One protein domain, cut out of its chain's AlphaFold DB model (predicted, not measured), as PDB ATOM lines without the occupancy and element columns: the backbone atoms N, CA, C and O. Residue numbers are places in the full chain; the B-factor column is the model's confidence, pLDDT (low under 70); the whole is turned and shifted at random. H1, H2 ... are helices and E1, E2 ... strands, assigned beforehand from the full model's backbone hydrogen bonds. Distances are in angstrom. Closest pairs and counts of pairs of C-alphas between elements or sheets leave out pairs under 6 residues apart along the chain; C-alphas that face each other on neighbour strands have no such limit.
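What this domain is: This is residues 201 to 304 of the 677 residues of an uncharacterized protein of Cyclobacterium xiamenense (UniProt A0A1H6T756). A helical hairpin of H2 and H3 makes one end of this domain and a small twisted sheet of three strands, E3, E4 and E5, makes the other, with the short strand hairpin E1 and E2 and two long unnamed stretches between them. The short H1 lies off to one side, near the first printed residues. The printed part has 104 residues, with three named helices and five named strands in the order H1 E1 E2 H2 H3 E3 E4 E5; both sheets, E3 - E4 - E5 and E1 - E2, are antiparallel. The class is mixed, helices and strands, with under half of the residues in named elements. The whole is compact, with a radius of gyration of the C-alphas of 13.1 A, and rounded, spanning 36 by 35 by 23 A.

Where its parts are: H1 is residues 204 to 207, beginning at C-alpha 204 (191.541, 226.586, 128.227). E1 is residues 209 to 211 and E2 residues 229 to 231. H2, residues 234 to 243, is 14.0 A long. H3, residues 250 to 265, is 22.5 A long and begins at C-alpha 250 (201.070, 206.709, 147.789). E3 is residues 278 to 281, 10.2 A. E4 is residues 286 to 291, 15.8 A. E5, residues 294 to 298, is 12.3 A long and ends at C-alpha 298 (192.682, 232.571, 152.725).

How they stand to each other: E1 and E2 form a hairpin, with N 210 and O 230 within hydrogen-bond range at 2.8 A. The closest C-alphas of E2 and H2, those of Leu 230 and Leu 236, are 5.9 A apart. H2 and H3 touch as a helical hairpin, closest at the C-alphas of Ile 240 and Gln 253, 5.6 A, with a shallow tilt of 18 degrees, opposite ways. In H2 and H3 every O i to N i+4 pair is within hydrogen-bond range; H1 is too short for such a pair, and its one O i to N i+3 pair is within range. E3, E4 and E5 form a meander, each strand the antiparallel neighbour of the one before; N 288 and O 279 are 2.8 A apart, and N 298 and O 287 2.8 A. This sheet is only just strongly twisted, with C-alphas up to 4.2 A off its best plane. H3 is only just not on it, with 4 pairs of C-alphas within 10 A. H1 and H3 are apart.

The domain as a whole: The C-alphas farthest apart, those of Arg 202 and Asp 247, are 38.6 A apart. The printed part has no cut. The links E1 to E2, 17 residues, and H3 to E3, 12 residues, are long. The mean pLDDT of the printed part is 91.8, and no printed residue is under 70.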
ATOM      1  N   LEU A 201     187.784 230.817 126.495       80.88
ATOM      2  CA  LEU A 201     187.671 229.366 126.321       80.88
ATOM      3  C   LEU A 201     188.722 228.810 125.348       80.88
ATOM      4  O   LEU A 201     189.090 227.639 125.447       80.88
ATOM      5  N   ARG A 202     189.222 229.645 124.425       75.00
ATOM      6  CA  ARG A 202     190.096 229.242 123.309       75.00
ATOM      7  C   ARG A 202     191.361 228.507 123.750       75.00
ATOM      8  O   ARG A 202     191.733 227.511 123.140       75.00
ATOM      9  N   ASP A 203     191.993 228.983 124.818       76.56
ATOM     10  CA  ASP A 203     193.262 228.445 125.322       76.56
ATOM     11  C   ASP A 203     193.087 227.622 126.612       76.56
ATOM     12  O   ASP A 203     194.063 227.367 127.321       76.56
ATOM     13  N   TYR A 204     191.854 227.220 126.945       87.19
ATOM     14  CA  TYR A 204     191.541 226.586 128.227       87.19
ATOM     15  C   TYR A 204     192.430 225.368 128.504       87.19
ATOM     16  O   TYR A 204     193.162 225.349 129.486       87.19
ATOM     17  N   THR A 205     192.424 224.362 127.624       81.19
ATOM     18  CA  THR A 205     193.148 223.098 127.852       81.19
ATOM     19  C   THR A 205     194.669 223.261 127.821       81.19
ATOM     20  O   THR A 205     195.364 222.570 128.570       81.19
ATOM     21  N   SER A 206     195.192 224.166 126.986       76.00
ATOM     22  CA  SER A 206     196.634 224.405 126.835       76.00
ATOM     23  C   SER A 206     197.218 225.214 127.993       76.00
ATOM     24  O   SER A 206     198.361 224.978 128.384       76.00
ATOM     25  N   ARG A 207     196.433 226.120 128.589       77.94
ATOM     26  CA  ARG A 207     196.841 226.930 129.750       77.94
ATOM     27  C   ARG A 207     196.513 226.301 131.095       77.94
ATOM     28  O   ARG A 207     196.963 226.817 132.115       77.94
ATOM     29  N   TYR A 208     195.770 225.196 131.120       88.94
ATOM     30  CA  TYR A 208     195.406 224.521 132.362       88.94
ATOM     31  C   TYR A 208     196.587 223.748 132.964       88.94
ATOM     32  O   TYR A 208     196.678 222.518 132.883       88.94
ATOM     33  N   ILE A 209     197.507 224.493 133.563       89.38
ATOM     34  CA  ILE A 209     198.739 224.010 134.178       89.38
ATOM     35  C   ILE A 209     198.652 224.276 135.677       89.38
ATOM     36  O   ILE A 209     198.323 225.380 136.092       89.38
ATOM     37  N   LEU A 210     198.957 223.269 136.486       93.44
ATOM     38  CA  LEU A 210     198.988 223.358 137.938       93.44
ATOM     39  C   LEU A 210     200.430 223.493 138.422       93.44
ATOM     40  O   LEU A 210     201.317 222.741 138.002       93.44
ATOM     41  N   SER A 211     200.645 224.445 139.327       93.38
ATOM     42  CA  SER A 211     201.913 224.637 140.032       93.38
ATOM     43  C   SER A 211     201.987 223.663 141.210       93.38
ATOM     44  O   SER A 211     201.522 223.954 142.308       93.38
ATOM     45  N   MET A 212     202.504 222.457 140.964       94.38
ATOM     46  CA  MET A 212     202.488 221.366 141.949       94.38
ATOM     47  C   MET A 212     203.437 221.611 143.126       94.38
ATOM     48  O   MET A 212     203.196 221.119 144.220       94.38
ATOM     49  N   ASP A 213     204.474 222.422 142.928       94.00
ATOM     50  CA  ASP A 213     205.340 222.970 143.986       94.00
ATOM     51  C   ASP A 213     204.607 223.895 144.978       94.00
ATOM     52  O   ASP A 213     205.166 224.274 146.005       94.00
ATOM     53  N   HIS A 214     203.351 224.243 144.694       96.19
ATOM     54  CA  HIS A 214     202.459 224.966 145.598       96.19
ATOM     55  C   HIS A 214     201.375 224.067 146.214       96.19
ATOM     56  O   HIS A 214     200.503 224.545 146.941       96.19
ATOM     57  N   VAL A 215     201.410 222.762 145.944       97.00
ATOM     58  CA  VAL A 215     200.519 221.788 146.577       97.00
ATOM     59  C   VAL A 215     201.163 221.291 147.867       97.00
ATOM     60  O   VAL A 215     202.301 220.808 147.860       97.00
ATOM     61  N   VAL A 216     200.421 221.401 148.966       96.06
ATOM     62  CA  VAL A 216     200.884 221.047 150.309       96.06
ATOM     63  C   VAL A 216     200.085 219.894 150.915       96.06
ATOM     64  O   VAL A 216     198.942 219.641 150.526       96.06
ATOM     65  N   SER A 217     200.702 219.188 151.859       93.94
ATOM     66  CA  SER A 217     200.063 218.169 152.695       93.94
ATOM     67  C   SER A 217     199.103 218.796 153.723       93.94
ATOM     68  O   SER A 217     199.125 220.018 153.920       93.94
ATOM     69  N   PRO A 218     198.291 217.991 154.436       92.69
ATOM     70  CA  PRO A 218     197.518 218.460 155.591       92.69
ATOM     71  C   PRO A 218     198.370 219.138 156.678       92.69
ATOM     72  O   PRO A 218     197.893 220.029 157.382       92.69
ATOM     73  N   GLU A 219     199.641 218.751 156.792       93.62
ATOM     74  CA  GLU A 219     200.645 219.335 157.687       93.62
ATOM     75  C   GLU A 219     201.315 220.598 157.108       93.62
ATOM     76  O   GLU A 219     202.186 221.183 157.753       93.62
ATOM     77  N   LEU A 220     200.872 221.058 155.932       93.50
ATOM     78  CA  LEU A 220     201.367 222.230 155.204       93.50
ATOM     79  C   LEU A 220     202.804 222.091 154.671       93.50
ATOM     80  O   LEU A 220     203.491 223.090 154.443       93.50
ATOM     81  N   GLU A 221     203.244 220.858 154.421       92.94
ATOM     82  CA  GLU A 221     204.533 220.563 153.792       92.94
ATOM     83  C   GLU A 221     204.394 220.493 152.267       92.94
ATOM     84  O   GLU A 221     203.436 219.926 151.750       92.94
ATOM     85  N   VAL A 222     205.351 221.054 151.523       92.12
ATOM     86  CA  VAL A 222     205.343 221.009 150.050       92.12
ATOM     87  C   VAL A 222     205.620 219.583 149.564       92.12
ATOM     88  O   VAL A 222     206.648 218.995 149.893       92.12
ATOM     89  N   LEU A 223     204.720 219.038 148.741       89.12
ATOM     90  CA  LEU A 223     204.754 217.626 148.341       89.12
ATOM     91  C   LEU A 223     205.581 217.346 147.078       89.12
ATOM     92  O   LEU A 223     206.086 216.231 146.887       89.12
ATOM     93  N   PHE A 224     205.708 218.330 146.191       91.50
ATOM     94  CA  PHE A 224     206.347 218.173 144.884       91.50
ATOM     95  C   PHE A 224     207.590 219.064 144.764       91.50
ATOM     96  O   PHE A 224     207.618 220.141 145.357       91.50
ATOM     97  N   PRO A 225     208.617 218.640 144.004       89.56
ATOM     98  CA  PRO A 225     209.818 219.445 143.796       89.56
ATOM     99  C   PRO A 225     209.511 220.842 143.244       89.56
ATOM    100  O   PRO A 225     208.562 221.018 142.474       89.56
ATOM    101  N   GLU A 226     210.349 221.817 143.592       88.44
ATOM    102  CA  GLU A 226     210.254 223.190 143.089       88.44
ATOM    103  C   GLU A 226     210.196 223.226 141.553       88.44
ATOM    104  O   GLU A 226     210.925 222.501 140.872       88.44
ATOM    105  N   GLY A 227     209.304 224.050 140.994       84.19
ATOM    106  CA  GLY A 227     209.136 224.185 139.547       84.19
ATOM    107  C   GLY A 227     208.315 223.076 138.878       84.19
ATOM    108  O   GLY A 227     208.126 223.125 137.664       84.19
ATOM    109  N   THR A 228     207.776 222.103 139.624       86.62
ATOM    110  CA  THR A 228     206.912 221.058 139.041       86.62
ATOM    111  C   THR A 228     205.632 221.679 138.461       86.62
ATOM    112  O   THR A 228     204.849 222.313 139.175       86.62
ATOM    113  N   ARG A 229     205.402 221.506 137.153       87.62
ATOM    114  CA  ARG A 229     204.240 222.040 136.417       87.62
ATOM    115  C   ARG A 229     203.540 220.921 135.659       87.62
ATOM    116  O   ARG A 229     204.132 220.329 134.760       87.62
ATOM    117  N   LEU A 230     202.279 220.648 135.990       88.81
ATOM    118  CA  LEU A 230     201.519 219.548 135.385       88.81
ATOM    119  C   LEU A 230     200.246 220.058 134.708       88.81
ATOM    120  O   LEU A 230     199.472 220.795 135.306       88.81
ATOM    121  N   ASN A 231     199.999 219.639 133.466       87.69
ATOM    122  CA  ASN A 231     198.706 219.855 132.812       87.69
ATOM    123  C   ASN A 231     197.594 219.055 133.523       87.69
ATOM    124  O   ASN A 231     197.854 217.932 133.965       87.69
ATOM    125  N   SER A 232     196.365 219.591 133.571       83.06
ATOM    126  CA  SER A 232     195.201 219.011 134.284       83.06
ATOM    127  C   SER A 232     194.840 217.569 133.963       83.06
ATOM    128  O   SER A 232     194.141 216.945 134.755       83.06
ATOM    129  N   HIS A 233     195.269 217.044 132.818       80.88
ATOM    130  CA  HIS A 233     195.019 215.657 132.448       80.88
ATOM    131  C   HIS A 233     196.325 214.875 132.274       80.88
ATOM    132  O   HIS A 233     196.722 214.153 133.189       80.88
ATOM    133  N   ASN A 234     197.009 215.031 131.128       78.00
ATOM    134  CA  ASN A 234     198.184 214.216 130.789       78.00
ATOM    135  C   ASN A 234     199.263 214.342 131.873       78.00
ATOM    136  O   ASN A 234     199.834 213.347 132.291       78.00
ATOM    137  N   GLY A 235     199.495 215.557 132.380       83.81
ATOM    138  CA  GLY A 235     200.492 215.800 133.420       83.81
ATOM    139  C   GLY A 235     200.192 215.050 134.716       83.81
ATOM    140  O   GLY A 235     201.060 214.346 135.218       83.81
ATOM    141  N   LEU A 236     198.965 215.167 135.234       92.50
ATOM    142  CA  LEU A 236     198.558 214.516 136.485       92.50
ATOM    143  C   LEU A 236     198.554 212.985 136.382       92.50
ATOM    144  O   LEU A 236     199.074 212.301 137.265       92.50
ATOM    145  N   ARG A 237     197.994 212.444 135.295       91.06
ATOM    146  CA  ARG A 237     197.969 210.998 135.038       91.06
ATOM    147  C   ARG A 237     199.381 210.433 134.875       91.06
ATOM    148  O   ARG A 237     199.705 209.414 135.485       91.06
ATOM    149  N   ASP A 238     200.220 211.085 134.072       85.44
ATOM    150  CA  ASP A 238     201.598 210.646 133.846       85.44
ATOM    151  C   ASP A 238     202.440 210.740 135.119       85.44
ATOM    152  O   ASP A 238     203.275 209.869 135.353       85.44
ATOM    153  N   GLU A 239     202.217 211.752 135.961       88.75
ATOM    154  CA  GLU A 239     202.907 211.846 137.248       88.75
ATOM    155  C   GLU A 239     202.513 210.677 138.161       88.75
ATOM    156  O   GLU A 239     203.391 210.052 138.748       88.75
ATOM    157  N   ILE A 240     201.230 210.287 138.222       92.50
ATOM    158  CA  ILE A 240     200.818 209.071 138.953       92.50
ATOM    159  C   ILE A 240     201.542 207.826 138.434       92.50
ATOM    160  O   ILE A 240     201.993 207.014 139.247       92.50
ATOM    161  N   LYS A 241     201.684 207.687 137.110       88.81
ATOM    162  CA  LYS A 241     202.436 206.588 136.485       88.81
ATOM    163  C   LYS A 241     203.906 206.606 136.891       88.81
ATOM    164  O   LYS A 241     204.434 205.574 137.297       88.81
ATOM    165  N   GLY A 242     204.548 207.771 136.820       82.81
ATOM    166  CA  GLY A 242     205.948 207.952 137.205       82.81
ATOM    167  C   GLY A 242     206.193 207.671 138.689       82.81
ATOM    168  O   GLY A 242     207.215 207.088 139.047       82.81
ATOM    169  N   LEU A 243     205.230 208.010 139.551       87.88
ATOM    170  CA  LEU A 243     205.332 207.797 140.991       87.88
ATOM    171  C   LEU A 243     205.452 206.316 141.374       87.88
ATOM    172  O   LEU A 243     206.140 206.031 142.344       87.88
ATOM    173  N   TYR A 244     204.910 205.354 140.617       87.62
ATOM    174  CA  TYR A 244     205.109 203.923 140.936       87.62
ATOM    175  C   TYR A 244     206.578 203.476 140.953       87.62
ATOM    176  O   TYR A 244     206.882 202.435 141.530       87.62
ATOM    177  N   TYR A 245     207.476 204.253 140.345       82.31
ATOM    178  CA  TYR A 245     208.912 203.983 140.279       82.31
ATOM    179  C   TYR A 245     209.731 204.845 141.253       82.31
ATOM    180  O   TYR A 245     210.956 204.898 141.148       82.31
ATOM    181  N   ARG A 246     209.069 205.552 142.177       82.06
ATOM    182  CA  ARG A 246     209.692 206.413 143.193       82.06
ATOM    183  C   ARG A 246     209.357 205.928 144.604       82.06
ATOM    184  O   ARG A 246     208.380 205.213 144.815       82.06
ATOM    185  N   ASP A 247     210.151 206.363 145.576       81.25
ATOM    186  CA  ASP A 247     209.945 206.020 146.984       81.25
ATOM    187  C   ASP A 247     208.696 206.703 147.566       81.25
ATOM    188  O   ASP A 247     208.407 207.866 147.278       81.25
ATOM    189  N   ASN A 248     207.972 205.979 148.427       83.75
ATOM    190  CA  ASN A 248     206.779 206.446 149.149       83.75
ATOM    191  C   ASN A 248     205.736 207.178 148.271       83.75
ATOM    192  O   ASN A 248     205.315 208.291 148.596       83.75
ATOM    193  N   PRO A 249     205.263 206.572 147.166       90.00
ATOM    194  CA  PRO A 249     204.483 207.301 146.166       90.00
ATOM    195  C   PRO A 249     203.031 207.573 146.562       90.00
ATOM    196  O   PRO A 249     202.389 208.462 146.003       90.00
ATOM    197  N   LEU A 250     202.503 206.805 147.519       93.81
ATOM    198  CA  LEU A 250     201.070 206.709 147.789       93.81
ATOM    199  C   LEU A 250     200.437 208.034 148.222       93.81
ATOM    200  O   LEU A 250     199.333 208.358 147.786       93.81
ATOM    201  N   GLU A 251     201.118 208.804 149.066       94.12
ATOM    202  CA  GLU A 251     200.619 210.105 149.516       94.12
ATOM    203  C   GLU A 251     200.437 211.059 148.329       94.12
ATOM    204  O   GLU A 251     199.344 211.584 148.108       94.12
ATOM    205  N   LYS A 252     201.471 211.192 147.491       94.69
ATOM    206  CA  LYS A 252     201.439 212.047 146.297       94.69
ATOM    207  C   LYS A 252     200.382 211.581 145.298       94.69
ATOM    208  O   LYS A 252     199.649 212.406 144.757       94.69
ATOM    209  N   GLN A 253     200.240 210.268 145.099       95.94
ATOM    210  CA  GLN A 253     199.207 209.696 144.229       95.94
ATOM    211  C   GLN A 253     197.788 210.019 144.726       95.94
ATOM    212  O   GLN A 253     196.939 210.436 143.934       95.94
ATOM    213  N   ARG A 254     197.525 209.898 146.033       96.69
ATOM    214  CA  ARG A 254     196.225 210.244 146.637       96.69
ATOM    215  C   ARG A 254     195.912 211.733 146.536       96.69
ATOM    216  O   ARG A 254     194.764 212.095 146.260       96.69
ATOM    217  N   VAL A 255     196.916 212.587 146.714       97.00
ATOM    218  CA  VAL A 255     196.768 214.036 146.539       97.00
ATOM    219  C   VAL A 255     196.441 214.367 145.085       97.00
ATOM    220  O   VAL A 255     195.440 215.033 144.837       97.00
ATOM    221  N   ILE A 256     197.174 213.816 144.111       97.06
ATOM    222  CA  ILE A 256     196.863 214.011 142.683       97.06
ATOM    223  C   ILE A 256     195.456 213.507 142.351       97.06
ATOM    224  O   ILE A 256     194.694 214.204 141.683       97.06
ATOM    225  N   ARG A 257     195.060 212.330 142.848       96.56
ATOM    226  CA  ARG A 257     193.695 211.813 142.670       96.56
ATOM    227  C   ARG A 257     192.649 212.791 143.217       96.56
ATOM    228  O   ARG A 257     191.617 212.990 142.582       96.56
ATOM    229  N   THR A 258     192.906 213.414 144.361       97.81
ATOM    230  CA  THR A 258     192.006 214.417 144.955       97.81
ATOM    231  C   THR A 258     191.910 215.666 144.077       97.81
ATOM    232  O   THR A 258     190.807 216.125 143.784       97.81
ATOM    233  N   ILE A 259     193.040 216.142 143.548       97.75
ATOM    234  CA  ILE A 259     193.084 217.239 142.570       97.75
ATOM    235  C   ILE A 259     192.252 216.902 141.326       97.75
ATOM    236  O   ILE A 259     191.433 217.711 140.895       97.75
ATOM    237  N   VAL A 260     192.401 215.691 140.777       97.62
ATOM    238  CA  VAL A 260     191.602 215.216 139.635       97.62
ATOM    239  C   VAL A 260     190.106 215.280 139.949       97.62
ATOM    240  O   VAL A 260     189.332 215.765 139.124       97.62
ATOM    241  N   MET A 261     189.682 214.852 141.143       97.81
ATOM    242  CA  MET A 261     188.275 214.959 141.544       97.81
ATOM    243  C   MET A 261     187.817 216.422 141.610       97.81
ATOM    244  O   MET A 261     186.729 216.732 141.129       97.81
ATOM    245  N   HIS A 262     188.640 217.335 142.134       98.00
ATOM    246  CA  HIS A 262     188.313 218.762 142.164       98.00
ATOM    247  C   HIS A 262     188.157 219.378 140.770       98.00
ATOM    248  O   HIS A 262     187.262 220.203 140.575       98.00
ATOM    249  N   ILE A 263     188.963 218.951 139.795       97.25
ATOM    250  CA  ILE A 263     188.837 219.379 138.393       97.25
ATOM    251  C   ILE A 263     187.526 218.864 137.790       97.25
ATOM    252  O   ILE A 263     186.789 219.637 137.178       97.25
ATOM    253  N   ILE A 264     187.206 217.580 137.979       97.44
ATOM    254  CA  ILE A 264     185.977 216.972 137.438       97.44
ATOM    255  C   ILE A 264     184.738 217.632 138.047       97.44
ATOM    256  O   ILE A 264     183.833 218.039 137.331       97.44
ATOM    257  N   TYR A 265     184.704 217.816 139.364       97.88
ATOM    258  CA  TYR A 265     183.555 218.439 140.022       97.88
ATOM    259  C   TYR A 265     183.505 219.971 139.875       97.88
ATOM    260  O   TYR A 265     182.511 220.570 140.286       97.88
ATOM    261  N   GLN A 266     184.532 220.601 139.284       96.19
ATOM    262  CA  GLN A 266     184.707 222.065 139.211       96.19
ATOM    263  C   GLN A 266     184.632 222.708 140.607       96.19
ATOM    264  O   GLN A 266     183.886 223.643 140.874       96.19
ATOM    265  N   THR A 267     185.387 222.130 141.545       97.75
ATOM    266  CA  THR A 267     185.539 222.620 142.931       97.75
ATOM    267  C   THR A 267     186.977 223.024 143.255       97.75
ATOM    268  O   THR A 267     187.255 223.478 144.366       97.75
ATOM    269  N   ILE A 268     187.885 222.869 142.285       97.19
ATOM    270  CA  ILE A 268     189.264 223.351 142.352       97.19
ATOM    271  C   ILE A 268     189.282 224.871 142.563       97.19
ATOM    272  O   ILE A 268     188.483 225.577 141.942       97.19
ATOM    273  N   PRO A 269     190.171 225.418 143.408       97.81
ATOM    274  CA  PRO A 269     190.325 226.860 143.519       97.81
ATOM    275  C   PRO A 269     190.802 227.474 142.201       97.81
ATOM    276  O   PRO A 269     191.857 227.108 141.687       97.81
ATOM    277  N   ALA A 270     190.075 228.465 141.679       95.38
ATOM    278  CA  ALA A 270     190.410 229.107 140.405       95.38
ATOM    279  C   ALA A 270     191.820 229.731 140.408       95.38
ATOM    280  O   ALA A 270     192.489 229.774 139.382       95.38
ATOM    281  N   CYS A 271     192.297 230.172 141.576       95.31
ATOM    282  CA  CYS A 271     193.637 230.729 141.756       95.31
ATOM    283  C   CYS A 271     194.773 229.699 141.647       95.31
ATOM    284  O   CYS A 271     195.933 230.102 141.652       95.31
ATOM    285  N   MET A 272     194.473 228.399 141.584       95.62
ATOM    286  CA  MET A 272     195.475 227.340 141.409       95.62
ATOM    287  C   MET A 272     195.675 226.933 139.946       95.62
ATOM    288  O   MET A 272     196.579 226.151 139.656       95.62
ATOM    289  N   VAL A 273     194.857 227.454 139.025       92.31
ATOM    290  CA  VAL A 273     194.999 227.222 137.585       92.31
ATOM    291  C   VAL A 273     195.933 228.280 136.994       92.31
ATOM    292  O   VAL A 273     195.637 229.472 137.035       92.31
ATOM    293  N   GLY A 274     197.050 227.837 136.421       87.12
ATOM    294  CA  GLY A 274     198.104 228.690 135.878       87.12
ATOM    295  C   GLY A 274     199.221 228.994 136.883       87.12
ATOM    296  O   GLY A 274     199.469 228.253 137.839       87.12
ATOM    297  N   GLU A 275     199.939 230.091 136.637       86.81
ATOM    298  CA  GLU A 275     200.917 230.617 137.589       86.81
ATOM    299  C   GLU A 275     200.206 231.184 138.818       86.81
ATOM    300  O   GLU A 275     199.205 231.893 138.706       86.81
ATOM    301  N   THR A 276     200.730 230.875 140.002       92.69
ATOM    302  CA  THR A 276     200.073 231.215 141.260       92.69
ATOM    303  C   THR A 276     201.079 231.548 142.352       92.69
ATOM    304  O   THR A 276     202.189 231.024 142.363       92.69
ATOM    305  N   ALA A 277     200.680 232.438 143.262       94.69
ATOM    306  CA  ALA A 277     201.383 232.712 144.518       94.69
ATOM    307  C   ALA A 277     200.713 232.018 145.720       94.69
ATOM    308  O   ALA A 277     201.143 232.186 146.864       94.69
ATOM    309  N   TYR A 278     199.618 231.301 145.470       96.88
ATOM    310  CA  TYR A 278     198.834 230.615 146.485       96.88
ATOM    311  C   TYR A 278     199.363 229.201 146.694       96.88
ATOM    312  O   TYR A 278     199.841 228.576 145.753       96.88
ATOM    313  N   TYR A 279     199.218 228.692 147.913       97.38
ATOM    314  CA  TYR A 279     199.437 227.290 148.252       97.38
ATOM    315  C   TYR A 279     198.093 226.603 148.468       97.38
ATOM    316  O   TYR A 279     197.156 227.225 148.966       97.38
ATOM    317  N   TRP A 280     197.986 225.326 148.114       98.00
ATOM    318  CA  TRP A 280     196.729 224.585 148.189       98.00
ATOM    319  C   TRP A 280     196.917 223.244 148.876       98.00
ATOM    320  O   TRP A 280     197.772 222.456 148.484       98.00
ATOM    321  N   GLU A 281     196.081 222.998 149.878       97.75
ATOM    322  CA  GLU A 281     195.901 221.706 150.528       97.75
ATOM    323  C   GLU A 281     194.636 221.058 149.924       97.75
ATOM    324  O   GLU A 281     193.520 221.527 150.186       97.75
ATOM    325  N   PRO A 282     194.769 220.045 149.043       97.62
ATOM    326  CA  PRO A 282     193.630 219.555 148.272       97.62
ATOM    327  C   PRO A 282     192.627 218.717 149.067       97.62
ATOM    328  O   PRO A 282     191.486 218.616 148.641       97.62
ATOM    329  N   ILE A 283     192.992 218.100 150.195       96.62
ATOM    330  CA  ILE A 283     192.106 217.157 150.899       96.62
ATOM    331  C   ILE A 283     191.013 217.901 151.671       96.62
ATOM    332  O   ILE A 283     189.839 217.543 151.558       96.62
ATOM    333  N   ALA A 284     191.358 218.949 152.422       97.12
ATOM    334  CA  ALA A 284     190.381 219.860 153.026       97.12
ATOM    335  C   ALA A 284     189.944 220.976 152.062       97.12
ATOM    336  O   ALA A 284     189.063 221.766 152.408       97.12
ATOM    337  N   ASN A 285     190.533 221.022 150.863       97.81
ATOM    338  CA  ASN A 285     190.315 222.020 149.822       97.81
ATOM    339  C   ASN A 285     190.502 223.452 150.347       97.81
ATOM    340  O   ASN A 285     189.601 224.287 150.248       97.81
ATOM    341  N   LYS A 286     191.667 223.721 150.945       98.19
ATOM    342  CA  LYS A 286     192.009 225.007 151.568       98.19
ATOM    343  C   LYS A 286     193.162 225.692 150.860       98.19
ATOM    344  O   LYS A 286     194.147 225.057 150.498       98.19
ATOM    345  N   VAL A 287     193.047 227.005 150.694       98.06
ATOM    346  CA  VAL A 287     194.057 227.833 150.034       98.06
ATOM    347  C   VAL A 287     194.761 228.707 151.061       98.06
ATOM    348  O   VAL A 287     194.145 229.183 152.012       98.06
ATOM    349  N   TYR A 288     196.052 228.935 150.854       97.81
ATOM    350  CA  TYR A 288     196.913 229.685 151.751       97.81
ATOM    351  C   TYR A 288     197.747 230.706 150.980       97.81
ATOM    352  O   TYR A 288     198.103 230.497 149.819       97.81
ATOM    353  N   LEU A 289     198.100 231.798 151.650       96.38
ATOM    354  CA  LEU A 289     199.129 232.735 151.206       96.38
ATOM    355  C   LEU A 289     200.311 232.690 152.163       96.38
ATOM    356  O   LEU A 289     200.162 232.449 153.362       96.38
ATOM    357  N   LYS A 290     201.499 232.937 151.620       93.75
ATOM    358  CA  LYS A 290     202.717 233.006 152.414       93.75
ATOM    359  C   LYS A 290     202.869 234.400 153.024       93.75
ATOM    360  O   LYS A 290     203.084 235.375 152.310       93.75
ATOM    361  N   GLU A 291     202.803 234.478 154.349       92.19
ATOM    362  CA  GLU A 291     203.095 235.675 155.141       92.19
ATOM    363  C   GLU A 291     204.377 235.437 155.953       92.19
ATOM    364  O   GLU A 291     204.379 234.799 157.011       92.19
ATOM    365  N   GLY A 292     205.514 235.904 155.425       87.88
ATOM    366  CA  GLY A 292     206.833 235.558 155.962       87.88
ATOM    367  C   GLY A 292     207.136 234.068 155.769       87.88
ATOM    368  O   GLY A 292     207.200 233.587 154.640       87.88
ATOM    369  N   GLU A 293     207.325 233.332 156.865       85.38
ATOM    370  CA  GLU A 293     207.546 231.874 156.843       85.38
ATOM    371  C   GLU A 293     206.264 231.055 157.060       85.38
ATOM    372  O   GLU A 293     206.307 229.829 157.003       85.38
ATOM    373  N   LYS A 294     205.117 231.701 157.308       91.62
ATOM    374  CA  LYS A 294     203.862 231.014 157.640       91.62
ATOM    375  C   LYS A 294     202.908 230.984 156.453       91.62
ATOM    376  O   LYS A 294     202.782 231.969 155.730       91.62
ATOM    377  N   LEU A 295     202.197 229.870 156.304       94.12
ATOM    378  CA  LEU A 295     201.044 229.759 155.420       94.12
ATOM    379  C   LEU A 295     199.781 230.148 156.192       94.12
ATOM    380  O   LEU A 295     199.447 229.534 157.205       94.12
ATOM    381  N   VAL A 296     199.106 231.197 155.729       96.12
ATOM    382  CA  VAL A 296     197.880 231.733 156.331       96.12
ATOM    383  C   VAL A 296     196.708 231.397 155.422       96.12
ATOM    384  O   VAL A 296     196.736 231.711 154.233       96.12
ATOM    385  N   GLU A 297     195.698 230.725 155.980       97.38
ATOM    386  CA  GLU A 297     194.495 230.325 155.245       97.38
ATOM    387  C   GLU A 297     193.782 231.563 154.691       97.38
ATOM    388  O   GLU A 297     193.597 232.561 155.390       97.38
ATOM    389  N   THR A 298     193.374 231.495 153.428       96.69
ATOM    390  CA  THR A 298     192.682 232.571 152.725       96.69
ATOM    391  C   THR A 298     191.477 232.031 151.966       96.69
ATOM    392  O   THR A 298     191.429 230.872 151.551       96.69
ATOM    393  N   ALA A 299     190.474 232.886 151.784       96.31
ATOM    394  CA  ALA A 299     189.292 232.534 151.016       96.31
ATOM    395  C   ALA A 299     189.628 232.422 149.523       96.31
ATOM    396  O   ALA A 299     190.399 233.214 148.980       96.31
ATOM    397  N   PHE A 300     188.976 231.488 148.836       96.88
ATOM    398  CA  PHE A 300     189.081 231.329 147.391       96.88
ATOM    399  C   PHE A 300     187.695 231.219 146.752       96.88
ATOM    400  O   PHE A 300     186.681 231.030 147.426       96.88
ATOM    401  N   LYS A 301     187.659 231.335 145.424       97.25
ATOM    402  CA  LYS A 301     186.496 230.965 144.615       97.25
ATOM    403  C   LYS A 301     186.838 229.712 143.829       97.25
ATOM    404  O   LYS A 301     187.915 229.649 143.233       97.25
ATOM    405  N   ALA A 302     185.938 228.736 143.847       97.38
ATOM    406  CA  ALA A 302     186.052 227.593 142.958       97.38
ATOM    407  C   ALA A 302     186.047 228.072 141.503       97.38
ATOM    408  O   ALA A 302     185.440 229.098 141.171       97.38
ATOM    409  N   GLU A 303     186.739 227.330 140.652       94.50
ATOM    410  CA  GLU A 303     186.574 227.449 139.217       94.50
ATOM    411  C   GLU A 303     185.081 227.284 138.884       94.50
ATOM    412  O   GLU A 303     184.472 226.310 139.328       94.50
ATOM    413  N   PRO A 304     184.450 228.228 138.158       92.69
ATOM    414  CA  PRO A 304     183.103 227.994 137.637       92.69
ATOM    415  C   PRO A 304     183.159 226.849 136.618       92.69
ATOM    416  O   PRO A 304     184.250 226.430 136.272       92.69
TER     417      PRO A 304